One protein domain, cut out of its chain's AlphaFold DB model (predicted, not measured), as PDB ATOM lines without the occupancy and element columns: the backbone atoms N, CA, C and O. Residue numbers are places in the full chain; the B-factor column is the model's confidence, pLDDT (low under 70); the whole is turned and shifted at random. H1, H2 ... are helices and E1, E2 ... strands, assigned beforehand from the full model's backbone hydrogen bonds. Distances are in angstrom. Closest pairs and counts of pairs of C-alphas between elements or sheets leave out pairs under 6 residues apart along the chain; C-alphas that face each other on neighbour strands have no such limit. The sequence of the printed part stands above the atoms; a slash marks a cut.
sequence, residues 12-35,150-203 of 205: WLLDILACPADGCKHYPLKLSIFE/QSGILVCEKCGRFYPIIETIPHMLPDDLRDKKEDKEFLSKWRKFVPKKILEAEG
ATOM      1  N   TRP A  12     -24.256  30.434  18.756       94.75
ATOM      2  CA  TRP A  12     -25.456  31.090  18.218       94.75
ATOM      3  C   TRP A  12     -26.767  30.445  18.697       94.75
ATOM      4  O   TRP A  12     -27.787  31.126  18.747       94.75
ATOM      5  N   LEU A  13     -26.759  29.162  19.093       92.62
ATOM      6  CA  LEU A  13     -27.942  28.496  19.644       92.62
ATOM      7  C   LEU A  13     -28.452  29.180  20.918       92.62
ATOM      8  O   LEU A  13     -29.656  29.177  21.164       92.62
ATOM      9  N   LEU A  14     -27.582  29.830  21.696       92.69
ATOM     10  CA  LEU A  14     -27.997  30.611  22.865       92.69
ATOM     11  C   LEU A  14     -28.933  31.765  22.505       92.69
ATOM     12  O   LEU A  14     -29.712  32.186  23.353       92.69
ATOM     13  N   ASP A  15     -28.911  32.226  21.251       94.25
ATOM     14  CA  ASP A  15     -29.821  33.253  20.750       94.25
ATOM     15  C   ASP A  15     -31.242  32.728  20.491       94.25
ATOM     16  O   ASP A  15     -32.159  33.526  20.322       94.25
ATOM     17  N   ILE A  16     -31.462  31.409  20.493       92.94
ATOM     18  CA  ILE A  16     -32.779  30.816  20.203       92.94
ATOM     19  C   ILE A  16     -33.271  29.806  21.247       92.94
ATOM     20  O   ILE A  16     -34.476  29.567  21.338       92.94
ATOM     21  N   LEU A  17     -32.377  29.196  22.030       93.44
ATOM     22  CA  LEU A  17     -32.743  28.145  22.977       93.44
ATOM     23  C   LEU A  17     -33.437  28.731  24.207       93.44
ATOM     24  O   LEU A  17     -32.809  29.310  25.094       93.44
ATOM     25  N   ALA A  18     -34.749  28.525  24.282       95.12
ATOM     26  CA  ALA A  18     -35.529  28.743  25.490       95.12
ATOM     27  C   ALA A  18     -35.628  27.450  26.311       95.12
ATOM     28  O   ALA A  18     -35.583  26.347  25.775       95.12
ATOM     29  N   CYS A  19     -35.818  27.591  27.620       95.94
ATOM     30  CA  CYS A  19     -36.070  26.490  28.539       95.94
ATOM     31  C   CYS A  19     -37.357  25.725  28.147       95.94
ATOM     32  O   CYS A  19     -38.441  26.308  28.268       95.94
ATOM     33  N   PRO A  20     -37.273  24.444  27.730       94.56
ATOM     34  CA  PRO A  20     -38.432  23.634  27.343       94.56
ATOM     35  C   PRO A  20     -39.243  23.102  28.529       94.56
ATOM     36  O   PRO A  20     -40.280  22.483  28.312       94.56
ATOM     37  N   ALA A  21     -38.790  23.318  29.771       92.81
ATOM     38  CA  ALA A  21     -39.538  22.920  30.958       92.81
ATOM     39  C   ALA A  21     -40.962  23.487  30.922       92.81
ATOM     40  O   ALA A  21     -41.159  24.657  30.563       92.81
ATOM     41  N   ASP A  22     -41.929  22.666  31.328       91.25
ATOM     42  CA  ASP A  22     -43.340  23.021  31.253       91.25
ATOM     43  C   ASP A  22     -43.624  24.355  31.966       91.25
ATOM     44  O   ASP A  22     -43.132  24.629  33.063       91.25
ATOM     45  N   GLY A  23     -44.338  25.245  31.277       91.12
ATOM     46  CA  GLY A  23     -44.641  26.602  31.745       91.12
ATOM     47  C   GLY A  23     -43.451  27.570  31.914       91.12
ATOM     48  O   GLY A  23     -43.668  28.735  32.256       91.12
ATOM     49  N   CYS A  24     -42.197  27.164  31.670       94.62
ATOM     50  CA  CYS A  24     -41.036  28.012  31.952       94.62
ATOM     51  C   CYS A  24     -40.757  29.025  30.836       94.62
ATOM     52  O   CYS A  24     -40.821  30.235  31.094       94.62
ATOM     53  N   LYS A  25     -40.439  28.530  29.625       94.19
ATOM     54  CA  LYS A  25     -40.113  29.306  28.407       94.19
ATOM     55  C   LYS A  25     -39.077  30.420  28.612       94.19
ATOM     56  O   LYS A  25     -39.051  31.395  27.868       94.19
ATOM     57  N   HIS A  26     -38.252  30.315  29.654       96.81
ATOM     58  CA  HIS A  26     -37.251  31.326  29.960       96.81
ATOM     59  C   HIS A  26     -36.127  31.296  28.939       96.81
ATOM     60  O   HIS A  26     -35.660  30.228  28.551       96.81
ATOM     61  N   TYR A  27     -35.679  32.479  28.567       95.94
ATOM     62  CA  TYR A  27     -34.607  32.714  27.630       95.94
ATOM     63  C   TYR A  27     -33.895  34.002  28.061       95.94
ATOM     64  O   TYR A  27     -34.585  34.935  28.496       95.94
ATOM     65  N   PRO A  28     -32.566  34.097  27.911       95.81
ATOM     66  CA  PRO A  28     -31.632  33.060  27.445       95.81
ATOM     67  C   PRO A  28     -31.258  32.034  28.532       95.81
ATOM     68  O   PRO A  28     -31.458  32.263  29.724       95.81
ATOM     69  N   LEU A  29     -30.717  30.882  28.124       97.00
ATOM     70  CA  LEU A  29     -30.099  29.903  29.034       97.00
ATOM     71  C   LEU A  29     -28.633  30.260  29.296       97.00
ATOM     72  O   LEU A  29     -27.966  30.811  28.426       97.00
ATOM     73  N   LYS A  30     -28.119  29.912  30.478       97.50
ATOM     74  CA  LYS A  30     -26.714  30.105  30.855       97.50
ATOM     75  C   LYS A  30     -25.878  28.895  30.476       97.50
ATOM     76  O   LYS A  30     -26.215  27.792  30.881       97.50
ATOM     77  N   LEU A  31     -24.794  29.097  29.741       97.81
ATOM     78  CA  LEU A  31     -23.883  28.050  29.296       97.81
ATOM     79  C   LEU A  31     -22.597  28.052  30.123       97.81
ATOM     80  O   LEU A  31     -21.915  29.073  30.196       97.81
ATOM     81  N   SER A  32     -22.230  26.891  30.653       97.50
ATOM     82  CA  SER A  32     -20.862  26.596  31.082       97.50
ATOM     83  C   SER A  32     -20.248  25.586  30.119       97.50
ATOM     84  O   SER A  32     -20.834  24.530  29.867       97.50
ATOM     85  N   ILE A  33     -19.085  25.914  29.567       98.12
ATOM     86  CA  ILE A  33     -18.368  25.089  28.590       98.12
ATOM     87  C   ILE A  33     -17.325  24.267  29.336       98.12
ATOM     88  O   ILE A  33     -16.498  24.826  30.052       98.12
ATOM     89  N   PHE A  34     -17.377  22.947  29.177       97.69
ATOM     90  CA  PHE A  34     -16.424  22.022  29.797       97.69
ATOM     91  C   PHE A  34     -15.345  21.603  28.807       97.69
ATOM     92  O   PHE A  34     -14.173  21.531  29.164       97.69
ATOM     93  N   GLU A  35     -15.740  21.364  27.558       97.25
ATOM     94  CA  GLU A  35     -14.843  21.010  26.466       97.25
ATOM     95  C   GLU A  35     -15.324  21.652  25.165       97.25
ATOM     96  O   GLU A  35     -16.516  21.644  24.839       97.25
ATOM     97  N   GLN A 150     -18.120  20.715  22.629       96.19
ATOM     98  CA  GLN A 150     -18.165  19.252  22.750       96.19
ATOM     99  C   GLN A 150     -18.985  18.824  23.965       96.19
ATOM    100  O   GLN A 150     -19.900  18.009  23.849       96.19
ATOM    101  N   SER A 151     -18.650  19.401  25.121       97.25
ATOM    102  CA  SER A 151     -19.258  19.089  26.412       97.25
ATOM    103  C   SER A 151     -19.543  20.382  27.168       97.25
ATOM    104  O   SER A 151     -18.703  21.283  27.234       97.25
ATOM    105  N   GLY A 152     -20.710  20.477  27.792       97.44
ATOM    106  CA  GLY A 152     -21.096  21.654  28.565       97.44
ATOM    107  C   GLY A 152     -22.437  21.471  29.254       97.44
ATOM    108  O   GLY A 152     -23.077  20.432  29.128       97.44
ATOM    109  N   ILE A 153     -22.881  22.482  29.988       97.56
ATOM    110  CA  ILE A 153     -24.184  22.469  30.652       97.56
ATOM    111  C   ILE A 153     -24.901  23.790  30.404       97.56
ATOM    112  O   ILE A 153     -24.340  24.868  30.593       97.56
ATOM    113  N   LEU A 154     -26.156  23.697  29.975       97.50
ATOM    114  CA  LEU A 154     -27.080  24.820  29.923       97.50
ATOM    115  C   LEU A 154     -27.905  24.833  31.205       97.50
ATOM    116  O   LEU A 154     -28.435  23.800  31.599       97.50
ATOM    117  N   VAL A 155     -28.064  25.990  31.837       97.06
ATOM    118  CA  VAL A 155     -28.834  26.163  33.071       97.06
ATOM    119  C   VAL A 155     -29.858  27.274  32.884       97.06
ATOM    120  O   VAL A 155     -29.554  28.374  32.424       97.06
ATOM    121  N   CYS A 156     -31.102  26.991  33.252       96.81
ATOM    122  CA  CYS A 156     -32.161  27.982  33.301       96.81
ATOM    123  C   CYS A 156     -32.157  28.690  34.657       96.81
ATOM    124  O   CYS A 156     -32.466  28.076  35.673       96.81
ATOM    125  N   GLU A 157     -31.903  29.997  34.687       95.56
ATOM    126  CA  GLU A 157     -31.918  30.761  35.946       95.56
ATOM    127  C   GLU A 157     -33.325  30.951  36.534       95.56
ATOM    128  O   GLU A 157     -33.456  31.220  37.725       95.56
ATOM    129  N   LYS A 158     -34.389  30.773  35.735       96.38
ATOM    130  CA  LYS A 158     -35.779  30.887  36.209       96.38
ATOM    131  C   LYS A 158     -36.245  29.659  36.994       96.38
ATOM    132  O   LYS A 158     -36.841  29.819  38.052       96.38
ATOM    133  N   CYS A 159     -36.037  28.450  36.466       94.81
ATOM    134  CA  CYS A 159     -36.513  27.212  37.103       94.81
ATOM    135  C   CYS A 159     -35.395  26.336  37.685       94.81
ATOM    136  O   CYS A 159     -35.690  25.312  38.290       94.81
ATOM    137  N   GLY A 160     -34.125  26.700  37.490       93.44
ATOM    138  CA  GLY A 160     -32.966  25.940  37.964       93.44
ATOM    139  C   GLY A 160     -32.650  24.678  37.158       93.44
ATOM    140  O   GLY A 160     -31.658  24.013  37.445       93.44
ATOM    141  N   ARG A 161     -33.462  24.339  36.148       94.50
ATOM    142  CA  ARG A 161     -33.264  23.135  35.336       94.50
ATOM    143  C   ARG A 161     -31.996  23.233  34.499       94.50
ATOM    144  O   ARG A 161     -31.695  24.294  33.950       94.50
ATOM    145  N   PHE A 162     -31.308  22.104  34.371       96.25
ATOM    146  CA  PHE A 162     -30.124  21.968  33.539       96.25
ATOM    147  C   PHE A 162     -30.369  21.055  32.335       96.25
ATOM    148  O   PHE A 162     -31.223  20.165  32.393       96.25
ATOM    149  N   TYR A 163     -29.586  21.271  31.282       96.00
ATOM    150  CA  TYR A 163     -29.556  20.471  30.061       96.00
ATOM    151  C   TYR A 163     -28.093  20.209  29.693       96.00
ATOM    152  O   TYR A 163     -27.366  21.173  29.420       96.00
ATOM    153  N   PRO A 164     -27.619  18.956  29.738       96.56
ATOM    154  CA  PRO A 164     -26.248  18.653  29.369       96.56
ATOM    155  C   PRO A 164     -26.066  18.765  27.851       96.56
ATOM    156  O   PRO A 164     -26.982  18.505  27.073       96.56
ATOM    157  N   ILE A 165     -24.871  19.173  27.439       96.44
ATOM    158  CA  ILE A 165     -24.377  19.055  26.070       96.44
ATOM    159  C   ILE A 165     -23.416  17.872  26.078       96.44
ATOM    160  O   ILE A 165     -22.414  17.906  26.798       96.44
ATOM    161  N   ILE A 166     -23.752  16.833  25.321       94.44
ATOM    162  CA  ILE A 166     -23.001  15.579  25.232       94.44
ATOM    163  C   ILE A 166     -22.700  15.344  23.760       94.44
ATOM    164  O   ILE A 166     -23.614  15.354  22.943       94.44
ATOM    165  N   GLU A 167     -21.420  15.186  23.421       92.75
ATOM    166  CA  GLU A 167     -20.977  14.980  22.036       92.75
ATOM    167  C   GLU A 167     -21.569  16.016  21.075       92.75
ATOM    168  O   GLU A 167     -22.087  15.694  20.012       92.75
ATOM    169  N   THR A 168     -21.509  17.287  21.481       93.12
ATOM    170  CA  THR A 168     -22.062  18.441  20.760       93.12
ATOM    171  C   THR A 168     -23.589  18.495  20.644       93.12
ATOM    172  O   THR A 168     -24.095  19.420  20.017       93.12
ATOM    173  N   ILE A 169     -24.347  17.596  21.279       92.19
ATOM    174  CA  ILE A 169     -25.817  17.570  21.224       92.19
ATOM    175  C   ILE A 169     -26.398  18.072  22.556       92.19
ATOM    176  O   ILE A 169     -26.038  17.555  23.614       92.19
ATOM    177  N   PRO A 170     -27.316  19.060  22.565       93.19
ATOM    178  CA  PRO A 170     -27.951  19.528  23.788       93.19
ATOM    179  C   PRO A 170     -29.142  18.620  24.134       93.19
ATOM    180  O   PRO A 170     -30.137  18.563  23.407       93.19
ATOM    181  N   HIS A 171     -29.079  17.919  25.266       93.94
ATOM    182  CA  HIS A 171     -30.127  16.998  25.711       93.94
ATOM    183  C   HIS A 171     -31.244  17.788  26.410       93.94
ATOM    184  O   HIS A 171     -31.270  17.963  27.628       93.94
ATOM    185  N   MET A 172     -32.172  18.313  25.609       92.19
ATOM    186  CA  MET A 172     -33.242  19.220  26.050       92.19
ATOM    187  C   MET A 172     -34.606  18.537  26.232       92.19
ATOM    188  O   MET A 172     -35.653  19.170  26.091       92.19
ATOM    189  N   LEU A 173     -34.608  17.237  26.531       90.19
ATOM    190  CA  LEU A 173     -35.837  16.462  26.697       90.19
ATOM    191  C   LEU A 173     -36.612  16.854  27.979       90.19
ATOM    192  O   LEU A 173     -36.000  17.246  28.984       90.19
ATOM    193  N   PRO A 174     -37.957  16.730  27.966       86.62
ATOM    194  CA  PRO A 174     -38.811  16.714  29.160       86.62
ATOM    195  C   PRO A 174     -38.350  15.698  30.216       86.62
ATOM    196  O   PRO A 174     -37.675  14.729  29.888       86.62
ATOM    197  N   ASP A 175     -38.682  15.916  31.495       84.44
ATOM    198  CA  ASP A 175     -38.093  15.134  32.606       84.44
ATOM    199  C   ASP A 175     -38.488  13.654  32.572       84.44
ATOM    200  O   ASP A 175     -37.711  12.789  32.960       84.44
ATOM    201  N   ASP A 176     -39.688  13.367  32.083       87.06
ATOM    202  CA  ASP A 176     -40.232  12.028  31.884       87.06
ATOM    203  C   ASP A 176     -39.554  11.256  30.743       87.06
ATOM    204  O   ASP A 176     -39.631  10.030  30.708       87.06
ATOM    205  N   LEU A 177     -38.863  11.962  29.842       89.31
ATOM    206  CA  LEU A 177     -38.157  11.391  28.692       89.31
ATOM    207  C   LEU A 177     -36.631  11.367  28.867       89.31
ATOM    208  O   LEU A 177     -35.926  10.910  27.970       89.31
ATOM    209  N   ARG A 178     -36.108  11.865  29.994       90.31
ATOM    210  CA  ARG A 178     -34.668  11.874  30.289       90.31
ATOM    211  C   ARG A 178     -34.209  10.555  30.894       90.31
ATOM    212  O   ARG A 178     -34.864   9.997  31.778       90.31
ATOM    213  N   ASP A 179     -33.030  10.102  30.482       92.06
ATOM    214  CA  ASP A 179     -32.361   8.985  31.135       92.06
ATOM    215  C   ASP A 179     -31.603   9.477  32.379       92.06
ATOM    216  O   ASP A 179     -30.534  10.087  32.307       92.06
ATOM    217  N   LYS A 180     -32.153   9.170  33.559       90.69
ATOM    218  CA  LYS A 180     -31.548   9.531  34.852       90.69
ATOM    219  C   LYS A 180     -30.149   8.956  35.050       90.69
ATOM    220  O   LYS A 180     -29.377   9.500  35.838       90.69
ATOM    221  N   LYS A 181     -29.842   7.815  34.431       92.62
ATOM    222  CA  LYS A 181     -28.520   7.203  34.530       92.62
ATOM    223  C   LYS A 181     -27.511   8.029  33.735       92.62
ATOM    224  O   LYS A 181     -26.475   8.374  34.295       92.62
ATOM    225  N   GLU A 182     -27.850   8.399  32.501       93.62
ATOM    226  CA  GLU A 182     -27.016   9.257  31.646       93.62
ATOM    227  C   GLU A 182     -26.751  10.617  32.308       93.62
ATOM    228  O   GLU A 182     -25.599  11.036  32.421       93.62
ATOM    229  N   ASP A 183     -27.794  11.262  32.845       93.56
ATOM    230  CA  ASP A 183     -27.655  12.531  33.568       93.56
ATOM    231  C   ASP A 183     -26.671  12.405  34.742       93.56
ATOM    232  O   ASP A 183     -25.769  13.230  34.908       93.56
ATOM    233  N   LYS A 184     -26.790  11.348  35.552       94.56
ATOM    234  CA  LYS A 184     -25.892  11.129  36.695       94.56
ATOM    235  C   LYS A 184     -24.462  10.824  36.278       94.56
ATOM    236  O   LYS A 184     -23.535  11.293  36.942       94.56
ATOM    237  N   GLU A 185     -24.266  10.048  35.218       95.75
ATOM    238  CA  GLU A 185     -22.943   9.759  34.660       95.75
ATOM    239  C   GLU A 185     -22.280  11.043  34.150       95.75
ATOM    240  O   GLU A 185     -21.136  11.329  34.518       95.75
ATOM    241  N   PHE A 186     -23.023  11.870  33.410       96.81
ATOM    242  CA  PHE A 186     -22.567  13.177  32.943       96.81
ATOM    243  C   PHE A 186     -22.165  14.091  34.108       96.81
ATOM    244  O   PHE A 186     -21.044  14.608  34.149       96.81
ATOM    245  N   LEU A 187     -23.054  14.268  35.089       96.81
ATOM    246  CA  LEU A 187     -22.807  15.134  36.240       96.81
ATOM    247  C   LEU A 187     -21.651  14.626  37.108       96.81
ATOM    248  O   LEU A 187     -20.887  15.429  37.638       96.81
ATOM    249  N   SER A 188     -21.489  13.307  37.237       95.88
ATOM    250  CA  SER A 188     -20.375  12.706  37.977       95.88
ATOM    251  C   SER A 188     -19.043  12.918  37.258       95.88
ATOM    252  O   SER A 188     -18.061  13.288  37.906       95.88
ATOM    253  N   LYS A 189     -19.010  12.752  35.927       96.69
ATOM    254  CA  LYS A 189     -17.832  13.047  35.094       96.69
ATOM    255  C   LYS A 189     -17.403  14.508  35.250       96.69
ATOM    256  O   LYS A 189     -16.223  14.784  35.456       96.69
ATOM    257  N   TRP A 190     -18.362  15.434  35.217       97.00
ATOM    258  CA  TRP A 190     -18.116  16.882  35.209       97.00
ATOM    259  C   TRP A 190     -18.290  17.578  36.553       97.00
ATOM    260  O   TRP A 190     -18.328  18.806  36.636       97.00
ATOM    261  N   ARG A 191     -18.335  16.806  37.635       95.44
ATOM    262  CA  ARG A 191     -18.678  17.265  38.983       95.44
ATOM    263  C   ARG A 191     -17.915  18.505  39.459       95.44
ATOM    264  O   ARG A 191     -18.441  19.287  40.240       95.44
ATOM    265  N   LYS A 192     -16.669  18.685  39.016       94.38
ATOM    266  CA  LYS A 192     -15.839  19.842  39.390       94.38
ATOM    267  C   LYS A 192     -16.368  21.174  38.844       94.38
ATOM    268  O   LYS A 192     -16.140  22.195  39.483       94.38
ATOM    269  N   PHE A 193     -17.055  21.148  37.705       93.81
ATOM    270  CA  PHE A 193     -17.493  22.332  36.959       93.81
ATOM    271  C   PHE A 193     -19.007  22.563  37.039       93.81
ATOM    272  O   PHE A 193     -19.509  23.649  36.756       93.81
ATOM    273  N   VAL A 194     -19.763  21.543  37.450       94.31
ATOM    274  CA  VAL A 194     -21.206  21.657  37.660       94.31
ATOM    275  C   VAL A 194     -21.497  22.466  38.939       94.31
ATOM    276  O   VAL A 194     -20.920  22.181  39.993       94.31
ATOM    277  N   PRO A 195     -22.442  23.428  38.909       92.06
ATOM    278  CA  PRO A 195     -22.898  24.127  40.108       92.06
ATOM    279  C   PRO A 195     -23.345  23.170  41.224       92.06
ATOM    280  O   PRO A 195     -24.198  22.310  41.009       92.06
ATOM    281  N   LYS A 196     -22.845  23.375  42.452       92.38
ATOM    282  CA  LYS A 196     -23.137  22.509  43.617       92.38
ATOM    283  C   LYS A 196     -24.627  22.232  43.832       92.38
ATOM    284  O   LYS A 196     -24.997  21.096  44.087       92.38
ATOM    285  N   LYS A 197     -25.480  23.245  43.649       92.25
ATOM    286  CA  LYS A 197     -26.939  23.112  43.796       92.25
ATOM    287  C   LYS A 197     -27.544  22.051  42.867       92.25
ATOM    288  O   LYS A 197     -28.496  21.392  43.260       92.25
ATOM    289  N   ILE A 198     -27.002  21.890  41.656       93.94
ATOM    290  CA  ILE A 198     -27.452  20.863  40.703       93.94
ATOM    291  C   ILE A 198     -27.011  19.479  41.185       93.94
ATOM    292  O   ILE A 198     -27.816  18.558  41.219       93.94
ATOM    293  N   LEU A 199     -25.756  19.340  41.623       94.38
ATOM    294  CA  LEU A 199     -25.234  18.075  42.154       94.38
ATOM    295  C   LEU A 199     -26.018  17.603  43.385       94.38
ATOM    296  O   LEU A 199     -26.396  16.437  43.470       94.38
ATOM    297  N   GLU A 200     -26.306  18.519  44.311       92.88
ATOM    298  CA  GLU A 200     -27.098  18.253  45.515       92.88
ATOM    299  C   GLU A 200     -28.531  17.819  45.168       92.88
ATOM    300  O   GLU A 200     -29.020  16.841  45.735       92.88
ATOM    301  N   ALA A 201     -29.182  18.488  44.208       91.12
ATOM    302  CA  ALA A 201     -30.531  18.138  43.754       91.12
ATOM    303  C   ALA A 201     -30.608  16.735  43.121       91.12
ATOM    304  O   ALA A 201     -31.617  16.049  43.271       91.12
ATOM    305  N   GLU A 202     -29.528  16.286  42.477       91.62
ATOM    306  CA  GLU A 202     -29.436  14.970  41.828       91.62
ATOM    307  C   GLU A 202     -28.866  13.865  42.743       91.62
ATOM    308  O   GLU A 202     -28.729  12.704  42.334       91.62
ATOM    309  N   GLY A 203     -28.555  14.199  44.002       90.50
ATOM    310  CA  GLY A 203     -28.016  13.263  44.990       90.50
ATOM    311  C   GLY A 203     -26.567  12.843  44.722       90.50
ATOM    312  O   GLY A 203     -26.182  11.724  45.058       90.50
TER     313      GLY A 203
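This is residues 12 to 35 and 150 to 203 of the 205 residues of an uncharacterized protein of Candidatus Bathyarchaeota archaeon (UniProt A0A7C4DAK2). A small three-stranded sheet, E1 E2 E3, has H2 across one face, with the short H3 near H2 but off the sheet. H1 and the long link of residues 16 to 29 lie on the side of the sheet away from H2. The 78 printed residues have three named helices and three named strands, in the order H1 E1 E2 E3 H2 H3; the antiparallel sheet runs E1 - E2 - E3. The class is mixed, helices and strands, with under half of the residues in named elements. The whole is compact, with a radius of gyration of the C-alphas of 11.7 A, and rounded, spanning 27 by 25 by 21 A.

H1, residues 12 to 15, is 5.5 A long and begins at C-alpha 12 (-25.456, 31.090, 18.218). E1 is residues 30 to 35, 15.6 A. E2, residues 150 to 155, is 16.4 A long, and E3, residues 162 to 166, 12.7 A. H2 is residues 180 to 189, 14.2 A. H3, residues 196 to 201, is 8.6 A long and ends at C-alpha 201 (-30.531, 18.138, 43.754).

E1 and E2 are antiparallel at 158 degrees, with N 32 and O 153 2.9 A apart. E2 and E3 form a hairpin at 173 degrees, with N 163 and O 154 2.8 A apart. H2 is on the sheet at a height of 9.7 A; on the local plane it stands at 74 degrees to E3, across the strands. The closest C-alphas of E3 and H2, Pro 164 and Phe 186, are 7.5 A apart. H2 and H3 are close but not clearly touching: their closest C-alphas, Leu 187 and Leu 199, are 7.0 A apart. H1 and H3 are apart. In H2 and H3 every O i to N i+4 pair is within hydrogen-bond range; H1 is too short for one.

The farthest C-alphas, Trp 12 and Gly 203, are 32.3 A apart. Residues 36 to 149 are not printed; C-alphas 35 and 150 are 5.3 A apart across the cut. The links H1 to E1 and E3 to H2 are long. No printed residue is under 70 in pLDDT.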